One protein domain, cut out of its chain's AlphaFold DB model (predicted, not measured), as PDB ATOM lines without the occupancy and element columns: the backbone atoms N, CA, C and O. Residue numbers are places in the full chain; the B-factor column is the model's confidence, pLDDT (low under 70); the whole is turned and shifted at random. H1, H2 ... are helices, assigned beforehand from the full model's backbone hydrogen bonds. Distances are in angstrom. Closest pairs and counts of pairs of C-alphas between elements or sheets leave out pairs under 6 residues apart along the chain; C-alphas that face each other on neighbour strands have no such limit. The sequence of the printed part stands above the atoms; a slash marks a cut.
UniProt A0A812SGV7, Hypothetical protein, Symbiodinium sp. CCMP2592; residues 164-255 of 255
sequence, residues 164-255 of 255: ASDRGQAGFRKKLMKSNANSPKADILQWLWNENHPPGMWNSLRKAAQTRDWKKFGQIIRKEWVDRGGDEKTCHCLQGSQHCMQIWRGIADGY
ATOM      1  N   ALA A 164      14.214  22.745  26.320       49.38
ATOM      2  CA  ALA A 164      14.004  24.171  26.076       49.38
ATOM      3  C   ALA A 164      14.939  25.079  26.903       49.38
ATOM      4  O   ALA A 164      15.015  26.276  26.633       49.38
ATOM      5  N   SER A 165      15.668  24.550  27.896       55.06
ATOM      6  CA  SER A 165      16.627  25.343  28.670       55.06
ATOM      7  C   SER A 165      17.987  25.430  27.964       55.06
ATOM      8  O   SER A 165      18.589  24.432  27.558       55.06
ATOM      9  N   ASP A 166      18.524  26.648  27.883       52.41
ATOM     10  CA  ASP A 166      19.764  26.992  27.167       52.41
ATOM     11  C   ASP A 166      21.007  26.178  27.596       52.41
ATOM     12  O   ASP A 166      21.966  26.006  26.835       52.41
ATOM     13  N   ARG A 167      21.022  25.658  28.831       54.06
ATOM     14  CA  ARG A 167      22.209  25.019  29.429       54.06
ATOM     15  C   ARG A 167      22.495  23.617  28.888       54.06
ATOM     16  O   ARG A 167      23.668  23.283  28.711       54.06
ATOM     17  N   GLY A 168      21.465  22.812  28.616       55.69
ATOM     18  CA  GLY A 168      21.621  21.454  28.071       55.69
ATOM     19  C   GLY A 168      22.022  21.469  26.595       55.69
ATOM     20  O   GLY A 168      22.928  20.744  26.173       55.69
ATOM     21  N   GLN A 169      21.429  22.386  25.825       58.50
ATOM     22  CA  GLN A 169      21.698  22.525  24.395       58.50
ATOM     23  C   GLN A 169      23.141  22.968  24.097       58.50
ATOM     24  O   GLN A 169      23.772  22.441  23.179       58.50
ATOM     25  N   ALA A 170      23.702  23.912  24.862       60.62
ATOM     26  CA  ALA A 170      24.958  24.581  24.505       60.62
ATOM     27  C   ALA A 170      26.200  23.663  24.507       60.62
ATOM     28  O   ALA A 170      27.070  23.779  23.634       60.62
ATOM     29  N   GLY A 171      26.307  22.742  25.471       63.78
ATOM     30  CA  GLY A 171      27.461  21.842  25.598       63.78
ATOM     31  C   GLY A 171      27.481  20.741  24.538       63.78
ATOM     32  O   GLY A 171      28.529  20.452  23.949       63.78
ATOM     33  N   PHE A 172      26.313  20.160  24.257       61.28
ATOM     34  CA  PHE A 172      26.169  19.107  23.257       61.28
ATOM     35  C   PHE A 172      26.258  19.668  21.833       61.28
ATOM     36  O   PHE A 172      27.032  19.144  21.027       61.28
ATOM     37  N   ARG A 173      25.597  20.806  21.550       63.69
ATOM     38  CA  ARG A 173      25.742  21.535  20.277       63.69
ATOM     39  C   ARG A 173      27.202  21.823  19.962       63.69
ATOM     40  O   ARG A 173      27.647  21.521  18.862       63.69
ATOM     41  N   LYS A 174      27.995  22.301  20.930       67.69
ATOM     42  CA  LYS A 174      29.432  22.554  20.715       67.69
ATOM     43  C   LYS A 174      30.225  21.308  20.324       67.69
ATOM     44  O   LYS A 174      31.176  21.430  19.560       67.69
ATOM     45  N   LYS A 175      29.881  20.131  20.855       67.00
ATOM     46  CA  LYS A 175      30.581  18.868  20.554       67.00
ATOM     47  C   LYS A 175      30.152  18.277  19.218       67.00
ATOM     48  O   LYS A 175      31.004  17.813  18.467       67.00
ATOM     49  N   LEU A 176      28.854  18.319  18.931       63.22
ATOM     50  CA  LEU A 176      28.287  17.815  17.689       63.22
ATOM     51  C   LEU A 176      28.653  18.716  16.497       63.22
ATOM     52  O   LEU A 176      29.074  18.214  15.462       63.22
ATOM     53  N   MET A 177      28.584  20.041  16.661       62.41
ATOM     54  CA  MET A 177      28.929  20.993  15.599       62.41
ATOM     55  C   MET A 177      30.434  21.087  15.334       62.41
ATOM     56  O   MET A 177      30.836  21.455  14.235       62.41
ATOM     57  N   LYS A 178      31.293  20.702  16.291       69.94
ATOM     58  CA  LYS A 178      32.750  20.704  16.076       69.94
ATOM     59  C   LYS A 178      33.240  19.648  15.084       69.94
ATOM     60  O   LYS A 178      34.316  19.839  14.532       69.94
ATOM     61  N   SER A 179      32.523  18.538  14.894       57.44
ATOM     62  CA  SER A 179      33.024  17.411  14.088       57.44
ATOM     63  C   SER A 179      32.555  17.393  12.631       57.44
ATOM     64  O   SER A 179      33.123  16.640  11.849       57.44
ATOM     65  N   ASN A 180      31.581  18.221  12.247       65.12
ATOM     66  CA  ASN A 180      31.291  18.638  10.868       65.12
ATOM     67  C   ASN A 180      30.011  19.483  10.893       65.12
ATOM     68  O   ASN A 180      28.907  18.944  10.761       65.12
ATOM     69  N   ALA A 181      30.154  20.797  11.075       71.56
ATOM     70  CA  ALA A 181      29.026  21.733  11.090       71.56
ATOM     71  C   ALA A 181      28.185  21.685   9.798       71.56
ATOM     72  O   ALA A 181      27.009  21.998   9.845       71.56
ATOM     73  N   ASN A 182      28.768  21.212   8.689       80.19
ATOM     74  CA  ASN A 182      28.111  21.102   7.382       80.19
ATOM     75  C   ASN A 182      27.793  19.645   6.999       80.19
ATOM     76  O   ASN A 182      27.757  19.305   5.817       80.19
ATOM     77  N   SER A 183      27.677  18.738   7.976       90.19
ATOM     78  CA  SER A 183      27.238  17.375   7.664       90.19
ATOM     79  C   SER A 183      25.712  17.304   7.620       90.19
ATOM     80  O   SER A 183      25.076  17.822   8.536       90.19
ATOM     81  N   PRO A 184      25.123  16.534   6.686       91.56
ATOM     82  CA  PRO A 184      23.681  16.270   6.660       91.56
ATOM     83  C   PRO A 184      23.105  15.802   8.004       91.56
ATOM     84  O   PRO A 184      21.966  16.073   8.368       91.56
ATOM     85  N   LYS A 185      23.930  15.101   8.785       91.12
ATOM     86  CA  LYS A 185      23.591  14.649  10.131       91.12
ATOM     87  C   LYS A 185      23.440  15.805  11.126       91.12
ATOM     88  O   LYS A 185      22.587  15.724  12.006       91.12
ATOM     89  N   ALA A 186      24.298  16.822  11.042       89.75
ATOM     90  CA  ALA A 186      24.211  18.005  11.888       89.75
ATOM     91  C   ALA A 186      22.937  18.797  11.576       89.75
ATOM     92  O   ALA A 186      22.257  19.191  12.519       89.75
ATOM     93  N   ASP A 187      22.572  18.916  10.296       92.00
ATOM     94  CA  ASP A 187      21.345  19.592   9.856       92.00
ATOM     95  C   ASP A 187      20.095  18.899  10.411       92.00
ATOM     96  O   ASP A 187      19.265  19.533  11.058       92.00
ATOM     97  N   ILE A 188      20.009  17.572  10.259       94.12
ATOM     98  CA  ILE A 188      18.892  16.781  10.798       94.12
ATOM     99  C   ILE A 188      18.822  16.890  12.321       94.12
ATOM    100  O   ILE A 188      17.744  17.053  12.882       94.12
ATOM    101  N   LEU A 189      19.958  16.807  13.017       92.06
ATOM    102  CA  LEU A 189      19.978  16.946  14.473       92.06
ATOM    103  C   LEU A 189      19.559  18.352  14.915       92.06
ATOM    104  O   LEU A 189      18.784  18.492  15.855       92.06
ATOM    105  N   GLN A 190      20.032  19.391  14.229       90.50
ATOM    106  CA  GLN A 190      19.636  20.769  14.492       90.50
ATOM    107  C   GLN A 190      18.132  20.969  14.286       90.50
ATOM    108  O   GLN A 190      17.489  21.595  15.124       90.50
ATOM    109  N   TRP A 191      17.570  20.407  13.221       93.88
ATOM    110  CA  TRP A 191      16.137  20.438  12.942       93.88
ATOM    111  C   TRP A 191      15.304  19.686  13.977       93.88
ATOM    112  O   TRP A 191      14.317  20.223  14.483       93.88
ATOM    113  N   LEU A 192      15.749  18.493  14.380       93.25
ATOM    114  CA  LEU A 192      15.120  17.725  15.455       93.25
ATOM    115  C   LEU A 192      15.057  18.508  16.775       93.25
ATOM    116  O   LEU A 192      14.127  18.306  17.548       93.25
ATOM    117  N   TRP A 193      16.012  19.408  17.035       87.94
ATOM    118  CA  TRP A 193      16.007  20.258  18.231       87.94
ATOM    119  C   TRP A 193      15.255  21.579  18.095       87.94
ATOM    120  O   TRP A 193      14.781  22.094  19.103       87.94
ATOM    121  N   ASN A 194      15.220  22.167  16.901       86.88
ATOM    122  CA  ASN A 194      14.716  23.529  16.717       86.88
ATOM    123  C   ASN A 194      13.226  23.589  16.406       86.88
ATOM    124  O   ASN A 194      12.594  24.601  16.699       86.88
ATOM    125  N   GLU A 195      12.679  22.555  15.775       81.88
ATOM    126  CA  GLU A 195      11.290  22.576  15.343       81.88
ATOM    127  C   GLU A 195      10.349  21.894  16.332       81.88
ATOM    128  O   GLU A 195      10.670  20.876  16.947       81.88
ATOM    129  N   ASN A 196       9.135  22.441  16.429       86.25
ATOM    130  CA  ASN A 196       8.025  21.768  17.090       86.25
ATOM    131  C   ASN A 196       7.551  20.611  16.205       86.25
ATOM    132  O   ASN A 196       6.804  20.797  15.238       86.25
ATOM    133  N   HIS A 197       8.026  19.417  16.541       89.62
ATOM    134  CA  HIS A 197       7.601  18.157  15.939       89.62
ATOM    135  C   HIS A 197       6.282  17.674  16.549       89.62
ATOM    136  O   HIS A 197       6.034  17.931  17.732       89.62
ATOM    137  N   PRO A 198       5.439  16.954  15.787       88.94
ATOM    138  CA  PRO A 198       4.209  16.402  16.329       88.94
ATOM    139  C   PRO A 198       4.528  15.441  17.490       88.94
ATOM    140  O   PRO A 198       5.478  14.654  17.386       88.94
ATOM    141  N   PRO A 199       3.739  15.429  18.582       83.44
ATOM    142  CA  PRO A 199       3.987  14.547  19.727       83.44
ATOM    143  C   PRO A 199       4.115  13.061  19.345       83.44
ATOM    144  O   PRO A 199       4.935  12.340  19.921       83.44
ATOM    145  N   GLY A 200       3.359  12.616  18.333       91.19
ATOM    146  CA  GLY A 200       3.385  11.241  17.822       91.19
ATOM    147  C   GLY A 200       4.705  10.836  17.151       91.19
ATOM    148  O   GLY A 200       5.093   9.662  17.211       91.19
ATOM    149  N   MET A 201       5.452  11.791  16.585       94.50
ATOM    150  CA  MET A 201       6.749  11.521  15.955       94.50
ATOM    151  C   MET A 201       7.761  11.030  16.992       94.50
ATOM    152  O   MET A 201       8.413  10.004  16.797       94.50
ATOM    153  N   TRP A 202       7.860  11.717  18.133       93.25
ATOM    154  CA  TRP A 202       8.801  11.362  19.196       93.25
ATOM    155  C   TRP A 202       8.514   9.992  19.808       93.25
ATOM    156  O   TRP A 202       9.446   9.221  20.050       93.25
ATOM    157  N   ASN A 203       7.236   9.660  20.006       93.38
ATOM    158  CA  ASN A 203       6.824   8.341  20.482       93.38
ATOM    159  C   ASN A 203       7.231   7.243  19.488       93.38
ATOM    160  O   ASN A 203       7.806   6.226  19.882       93.38
ATOM    161  N   SER A 204       7.028   7.487  18.192       96.12
ATOM    162  CA  SER A 204       7.422   6.565  17.123       96.12
ATOM    163  C   SER A 204       8.940   6.372  17.045       96.12
ATOM    164  O   SER A 204       9.415   5.236  16.963       96.12
ATOM    165  N   LEU A 205       9.717   7.459  17.137       96.12
ATOM    166  CA  LEU A 205      11.183   7.407  17.170       96.12
ATOM    167  C   LEU A 205      11.695   6.638  18.387       96.12
ATOM    168  O   LEU A 205      12.572   5.785  18.251       96.12
ATOM    169  N   ARG A 206      11.119   6.888  19.567       94.69
ATOM    170  CA  ARG A 206      11.467   6.179  20.801       94.69
ATOM    171  C   ARG A 206      11.179   4.685  20.680       94.69
ATOM    172  O   ARG A 206      12.062   3.886  20.986       94.69
ATOM    173  N   LYS A 207       9.990   4.307  20.198       96.38
ATOM    174  CA  LYS A 207       9.601   2.900  19.996       96.38
ATOM    175  C   LYS A 207      10.566   2.200  19.036       96.38
ATOM    176  O   LYS A 207      11.078   1.134  19.363       96.38
ATOM    177  N   ALA A 208      10.893   2.830  17.904       97.31
ATOM    178  CA  ALA A 208      11.854   2.293  16.939       97.31
ATOM    179  C   ALA A 208      13.277   2.162  17.519       97.31
ATOM    180  O   ALA A 208      13.962   1.169  17.280       97.31
ATOM    181  N   ALA A 209      13.728   3.130  18.321       96.56
ATOM    182  CA  ALA A 209      15.038   3.070  18.966       96.56
ATOM    183  C   ALA A 209      15.114   1.981  20.053       96.56
ATOM    184  O   ALA A 209      16.134   1.296  20.165       96.56
ATOM    185  N   GLN A 210      14.041   1.783  20.827       95.56
ATOM    186  CA  GLN A 210      13.942   0.728  21.844       95.56
ATOM    187  C   GLN A 210      14.000  -0.671  21.223       95.56
ATOM    188  O   GLN A 210      14.743  -1.524  21.709       95.56
ATOM    189  N   THR A 211      13.294  -0.888  20.109       97.56
ATOM    190  CA  THR A 211      13.355  -2.147  19.348       97.56
ATOM    191  C   THR A 211      14.619  -2.275  18.495       97.56
ATOM    192  O   THR A 211      14.835  -3.313  17.873       97.56
ATOM    193  N   ARG A 212      15.483  -1.248  18.483       97.06
ATOM    194  CA  ARG A 212      16.695  -1.148  17.649       97.06
ATOM    195  C   ARG A 212      16.411  -1.259  16.146       97.06
ATOM    196  O   ARG A 212      17.305  -1.610  15.375       97.06
ATOM    197  N   ASP A 213      15.196  -0.922  15.721       98.12
ATOM    198  CA  ASP A 213      14.816  -0.856  14.313       98.12
ATOM    199  C   ASP A 213      15.274   0.478  13.705       98.12
ATOM    200  O   ASP A 213      14.518   1.435  13.521       98.12
ATOM    201  N   TRP A 214      16.572   0.547  13.404       97.69
ATOM    202  CA  TRP A 214      17.199   1.755  12.865       97.69
ATOM    203  C   TRP A 214      16.720   2.117  11.458       97.69
ATOM    204  O   TRP A 214      16.839   3.277  11.060       97.69
ATOM    205  N   LYS A 215      16.180   1.144  10.713       97.75
ATOM    206  CA  LYS A 215      15.613   1.379   9.383       97.75
ATOM    207  C   LYS A 215      14.298   2.139   9.516       97.75
ATOM    208  O   LYS A 215      14.151   3.189   8.895       97.75
ATOM    209  N   LYS A 216      13.391   1.665  10.378       98.12
ATOM    210  CA  LYS A 216      12.140   2.371  10.686       98.12
ATOM    211  C   LYS A 216      12.408   3.734  11.319       98.12
ATOM    212  O   LYS A 216      11.789   4.716  10.926       98.12
ATOM    213  N   PHE A 217      13.381   3.817  12.228       98.25
ATOM    214  CA  PHE A 217      13.819   5.083  12.825       98.25
ATOM    215  C   PHE A 217      14.210   6.118  11.759       98.25
ATOM    216  O   PHE A 217      13.695   7.233  11.759       98.25
ATOM    217  N   GLY A 218      15.080   5.739  10.815       98.06
ATOM    218  CA  GLY A 218      15.494   6.621   9.723       98.06
ATOM    219  C   GLY A 218      14.343   7.003   8.789       98.06
ATOM    220  O   GLY A 218      14.274   8.146   8.350       98.06
ATOM    221  N   GLN A 219      13.410   6.083   8.520       98.25
ATOM    222  CA  GLN A 219      12.226   6.352   7.695       98.25
ATOM    223  C   GLN A 219      11.277   7.373   8.327       98.25
ATOM    224  O   GLN A 219      10.783   8.235   7.608       98.25
ATOM    225  N   ILE A 220      11.056   7.307   9.646       98.06
ATOM    226  CA  ILE A 220      10.225   8.283  10.368       98.06
ATOM    227  C   ILE A 220      10.821   9.687  10.217       98.06
ATOM    228  O   ILE A 220      10.118  10.604   9.808       98.06
ATOM    229  N   ILE A 221      12.128   9.836  10.473       97.81
ATOM    230  CA  ILE A 221      12.825  11.124  10.327       97.81
ATOM    231  C   ILE A 221      12.755  11.611   8.881       97.81
ATOM    232  O   ILE A 221      12.452  12.771   8.647       97.81
ATOM    233  N   ARG A 222      13.033  10.735   7.909       98.00
ATOM    234  CA  ARG A 222      13.027  11.082   6.483       98.00
ATOM    235  C   ARG A 222      11.663  11.594   6.034       98.00
ATOM    236  O   ARG A 222      11.614  12.616   5.365       98.00
ATOM    237  N   LYS A 223      10.588  10.887   6.396       97.56
ATOM    238  CA  LYS A 223       9.220  11.271   6.037       97.56
ATOM    239  C   LYS A 223       8.910  12.676   6.555       97.56
ATOM    240  O   LYS A 223       8.615  13.559   5.767       97.56
ATOM    241  N   GLU A 224       9.090  12.894   7.855       96.81
ATOM    242  CA  GLU A 224       8.799  14.184   8.494       96.81
ATOM    243  C   GLU A 224       9.704  15.320   8.000       96.81
ATOM    244  O   GLU A 224       9.251  16.445   7.815       96.81
ATOM    245  N   TRP A 225      10.981  15.038   7.734       96.38
ATOM    246  CA  TRP A 225      11.915  16.014   7.168       96.38
ATOM    247  C   TRP A 225      11.470  16.496   5.785       96.38
ATOM    248  O   TRP A 225      11.454  17.697   5.525       96.38
ATOM    249  N   VAL A 226      11.090  15.568   4.903       96.81
ATOM    250  CA  VAL A 226      10.662  15.883   3.533       96.81
ATOM    251  C   VAL A 226       9.287  16.549   3.523       96.81
ATOM    252  O   VAL A 226       9.108  17.537   2.815       96.81
ATOM    253  N   ASP A 227       8.350  16.080   4.353       95.88
ATOM    254  CA  ASP A 227       7.009  16.670   4.485       95.88
ATOM    255  C   ASP A 227       7.076  18.146   4.930       95.88
ATOM    256  O   ASP A 227       6.218  18.952   4.570       95.88
ATOM    257  N   ARG A 228       8.140  18.535   5.646       94.50
ATOM    258  CA  ARG A 228       8.418  19.922   6.056       94.50
ATOM    259  C   ARG A 228       9.291  20.720   5.081       94.50
ATOM    260  O   ARG A 228       9.702  21.834   5.398       94.50
ATOM    261  N   GLY A 229       9.558  20.186   3.891       96.12
ATOM    262  CA  GLY A 229      10.319  20.867   2.838       96.12
ATOM    263  C   GLY A 229      11.840  20.719   2.944       96.12
ATOM    264  O   GLY A 229      12.574  21.454   2.284       96.12
ATOM    265  N   GLY A 230      12.331  19.788   3.761       95.75
ATOM    266  CA  GLY A 230      13.746  19.444   3.820       95.75
ATOM    267  C   GLY A 230      14.244  18.740   2.550       95.75
ATOM    268  O   GLY A 230      13.493  18.049   1.863       95.75
ATOM    269  N   ASP A 231      15.537  18.886   2.234       96.50
ATOM    270  CA  ASP A 231      16.142  18.245   1.056       96.50
ATOM    271  C   ASP A 231      16.294  16.727   1.259       96.50
ATOM    272  O   ASP A 231      16.906  16.259   2.225       96.50
ATOM    273  N   GLU A 232      15.790  15.962   0.295       96.62
ATOM    274  CA  GLU A 232      15.887  14.507   0.205       96.62
ATOM    275  C   GLU A 232      17.345  14.016   0.228       96.62
ATOM    276  O   GLU A 232      17.655  12.957   0.782       96.62
ATOM    277  N   LYS A 233      18.287  14.794  -0.324       95.94
ATOM    278  CA  LYS A 233      19.715  14.423  -0.332       95.94
ATOM    279  C   LYS A 233      20.293  14.337   1.079       95.94
ATOM    280  O   LYS A 233      21.124  13.468   1.355       95.94
ATOM    281  N   THR A 234      19.817  15.184   1.989       94.00
ATOM    282  CA  THR A 234      20.231  15.197   3.397       94.00
ATOM    283  C   THR A 234      19.838  13.887   4.093       94.00
ATOM    284  O   THR A 234      20.570  13.378   4.949       94.00
ATOM    285  N   CYS A 235      18.751  13.250   3.646       96.75
ATOM    286  CA  CYS A 235      18.269  11.979   4.181       96.75
ATOM    287  C   CYS A 235      19.138  10.767   3.820       96.75
ATOM    288  O   CYS A 235      18.951   9.707   4.419       96.75
ATOM    289  N   HIS A 236      20.119  10.876   2.913       96.25
ATOM    290  CA  HIS A 236      21.005   9.749   2.589       96.25
ATOM    291  C   HIS A 236      21.737   9.216   3.835       96.25
ATOM    292  O   HIS A 236      21.944   8.012   3.984       96.25
ATOM    293  N   CYS A 237      22.073  10.091   4.790       94.88
ATOM    294  CA  CYS A 237      22.696   9.662   6.043       94.88
ATOM    295  C   CYS A 237      21.768   8.805   6.926       94.88
ATOM    296  O   CYS A 237      22.268   8.003   7.708       94.88
ATOM    297  N   LEU A 238      20.443   8.891   6.765       96.94
ATOM    298  CA  LEU A 238      19.456   8.105   7.520       96.94
ATOM    299  C   LEU A 238      19.315   6.663   7.020       96.94
ATOM    300  O   LEU A 238      18.671   5.842   7.670       96.94
ATOM    301  N   GLN A 239      19.914   6.327   5.876       96.31
ATOM    302  CA  GLN A 239      19.911   4.955   5.363       96.31
ATOM    303  C   GLN A 239      20.865   4.043   6.155       96.31
ATOM    304  O   GLN A 239      20.680   2.826   6.198       96.31
ATOM    305  N   GLY A 240      21.881   4.622   6.805       96.38
ATOM    306  CA  GLY A 240      22.861   3.889   7.603       96.38
ATOM    307  C   GLY A 240      22.433   3.729   9.061       96.38
ATOM    308  O   GLY A 240      22.306   4.711   9.791       96.38
ATOM    309  N   SER A 241      22.327   2.488   9.541       96.81
ATOM    310  CA  SER A 241      21.957   2.189  10.937       96.81
ATOM    311  C   SER A 241      22.885   2.841  11.972       96.81
ATOM    312  O   SER A 241      22.427   3.313  13.011       96.81
ATOM    313  N   GLN A 242      24.186   2.930  11.673       95.75
ATOM    314  CA  GLN A 242      25.168   3.616  12.520       95.75
ATOM    315  C   GLN A 242      24.862   5.110  12.672       95.75
ATOM    316  O   GLN A 242      24.979   5.656  13.768       95.75
ATOM    317  N   HIS A 243      24.438   5.776  11.598       94.19
ATOM    318  CA  HIS A 243      24.081   7.190  11.646       94.19
ATOM    319  C   HIS A 243      22.801   7.408  12.450       94.19
ATOM    320  O   HIS A 243      22.808   8.255  13.341       94.19
ATOM    321  N   CYS A 244      21.767   6.591  12.229       96.88
ATOM    322  CA  CYS A 244      20.541   6.604  13.033       96.88
ATOM    323  C   CYS A 244      20.834   6.418  14.526       96.88
ATOM    324  O   CYS A 244      20.358   7.189  15.354       96.88
ATOM    325  N   MET A 245      21.690   5.455  14.878       95.88
ATOM    326  CA  MET A 245      22.093   5.224  16.265       95.88
ATOM    327  C   MET A 245      22.826   6.428  16.861       95.88
ATOM    328  O   MET A 245      22.594   6.786  18.012       95.88
ATOM    329  N   GLN A 246      23.720   7.065  16.102       92.56
ATOM    330  CA  GLN A 246      24.416   8.260  16.572       92.56
ATOM    331  C   GLN A 246      23.485   9.472  16.697       92.56
ATOM    332  O   GLN A 246      23.709  10.296  17.578       92.56
ATOM    333  N   ILE A 247      22.483   9.600  15.824       93.62
ATOM    334  CA  ILE A 247      21.435  10.622  15.927       93.62
ATOM    335  C   ILE A 247      20.623  10.376  17.198       93.62
ATOM    336  O   ILE A 247      20.529  11.273  18.025       93.62
ATOM    337  N   TRP A 248      20.146   9.147  17.422       95.31
ATOM    338  CA  TRP A 248      19.422   8.791  18.643       95.31
ATOM    339  C   TRP A 248      20.247   9.033  19.903       95.31
ATOM    340  O   TRP A 248      19.738   9.624  20.842       95.31
ATOM    341  N   ARG A 249      21.530   8.649  19.925       91.81
ATOM    342  CA  ARG A 249      22.433   8.999  21.035       91.81
ATOM    343  C   ARG A 249      22.578  10.504  21.190       91.81
ATOM    344  O   ARG A 249      22.628  10.975  22.306       91.81
ATOM    345  N   GLY A 250      22.605  11.261  20.097       87.56
ATOM    346  CA  GLY A 250      22.615  12.717  20.178       87.56
ATOM    347  C   GLY A 250      21.380  13.275  20.874       87.56
ATOM    348  O   GLY A 250      21.507  14.131  21.739       87.56
ATOM    349  N   ILE A 251      20.210  12.730  20.553       88.81
ATOM    350  CA  ILE A 251      18.933  13.095  21.172       88.81
ATOM    351  C   ILE A 251      18.889  12.633  22.639       88.81
ATOM    352  O   ILE A 251      18.500  13.401  23.511       88.81
ATOM    353  N   ALA A 252      19.315  11.396  22.910       85.81
ATOM    354  CA  ALA A 252      19.230  10.730  24.208       85.81
ATOM    355  C   ALA A 252      20.352  11.104  25.189       85.81
ATOM    356  O   ALA A 252      20.172  10.959  26.382       85.81
ATOM    357  N   ASP A 253      21.512  11.570  24.730       74.62
ATOM    358  CA  ASP A 253      22.543  12.151  25.605       74.62
ATOM    359  C   ASP A 253      22.177  13.602  25.986       74.62
ATOM    360  O   ASP A 253      22.748  14.172  26.917       74.62
ATOM    361  N   GLY A 254      21.230  14.203  25.256       59.88
ATOM    362  CA  GLY A 254      20.435  15.349  25.694       59.88
ATOM    363  C   GLY A 254      19.161  14.945  26.458       59.88
ATOM    364  O   GLY A 254      18.245  15.756  26.560       59.88
ATOM    365  N   TYR A 255      19.070  13.704  26.940       44.62
ATOM    366  CA  TYR A 255      18.024  13.158  27.814       44.62
ATOM    367  C   TYR A 255      18.681  12.707  29.129       44.62
ATOM    368  O   TYR A 255      18.001  12.770  30.175       44.62
TER     369      TYR A 255
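AT A GLANCE: This is residues 164 to 255 of the 255 residues of the protein "Hypothetical protein" of Symbiodinium sp. CCMP2592 (UniProt A0A812SGV7). What is the shape? H4, the longest helix, lies between H3 and H5 in a curved antiparallel row; H6 and H2, side by side, pack on one side of it, and H1 lies loosely beyond. What is its make-up? The printed part has 92 residues with six named helices, H1 to H6 in order; it is all helix, compact, radius of gyration of the C-alphas 12.4 A, spans 30 by 25 by 24 A.

IN THESE COORDINATES: Where is the longest helix? H4 is residues 214 to 227, 19.9 A long, from C-alpha 214 at (17.199, 1.755, 12.865). Where are the others? H3 is 199 to 210, H5 232 to 239, H6 241 to 252, ending at (19.230, 10.730, 24.208), H2 184 to 194 and H1 166 to 177.

HOW THE PARTS SIT: What touches H4? H3 and H4 form a hairpin at 22 degrees, a shallow tilt, closest C-alphas Ala 208 and Phe 217, 5.3 A. H4 and H5 form another at 13 degrees, Gly 218 to Leu 238, 4.8 A. And farther out? H2 and H6 touch, closest C-alphas Leu 189 and Ile 247, 6.7 A; H1 is close to H2 but not clearly touching, Met 177 to Ala 186, 6.7 A. Are the backbones helical? In H2, H4 and H6 every O i to N i+4 pair is within hydrogen-bond range; in H1 6 of 8, H3 7 of 8 and H5 0 of 4, with 4 of 5 O i to N i+3 pairs.

THE WHOLE: Is there a cut? The printed part has no cut, and no link is long. Where is confidence low? Residues 164 to 180 and 254 to 255 are under 70.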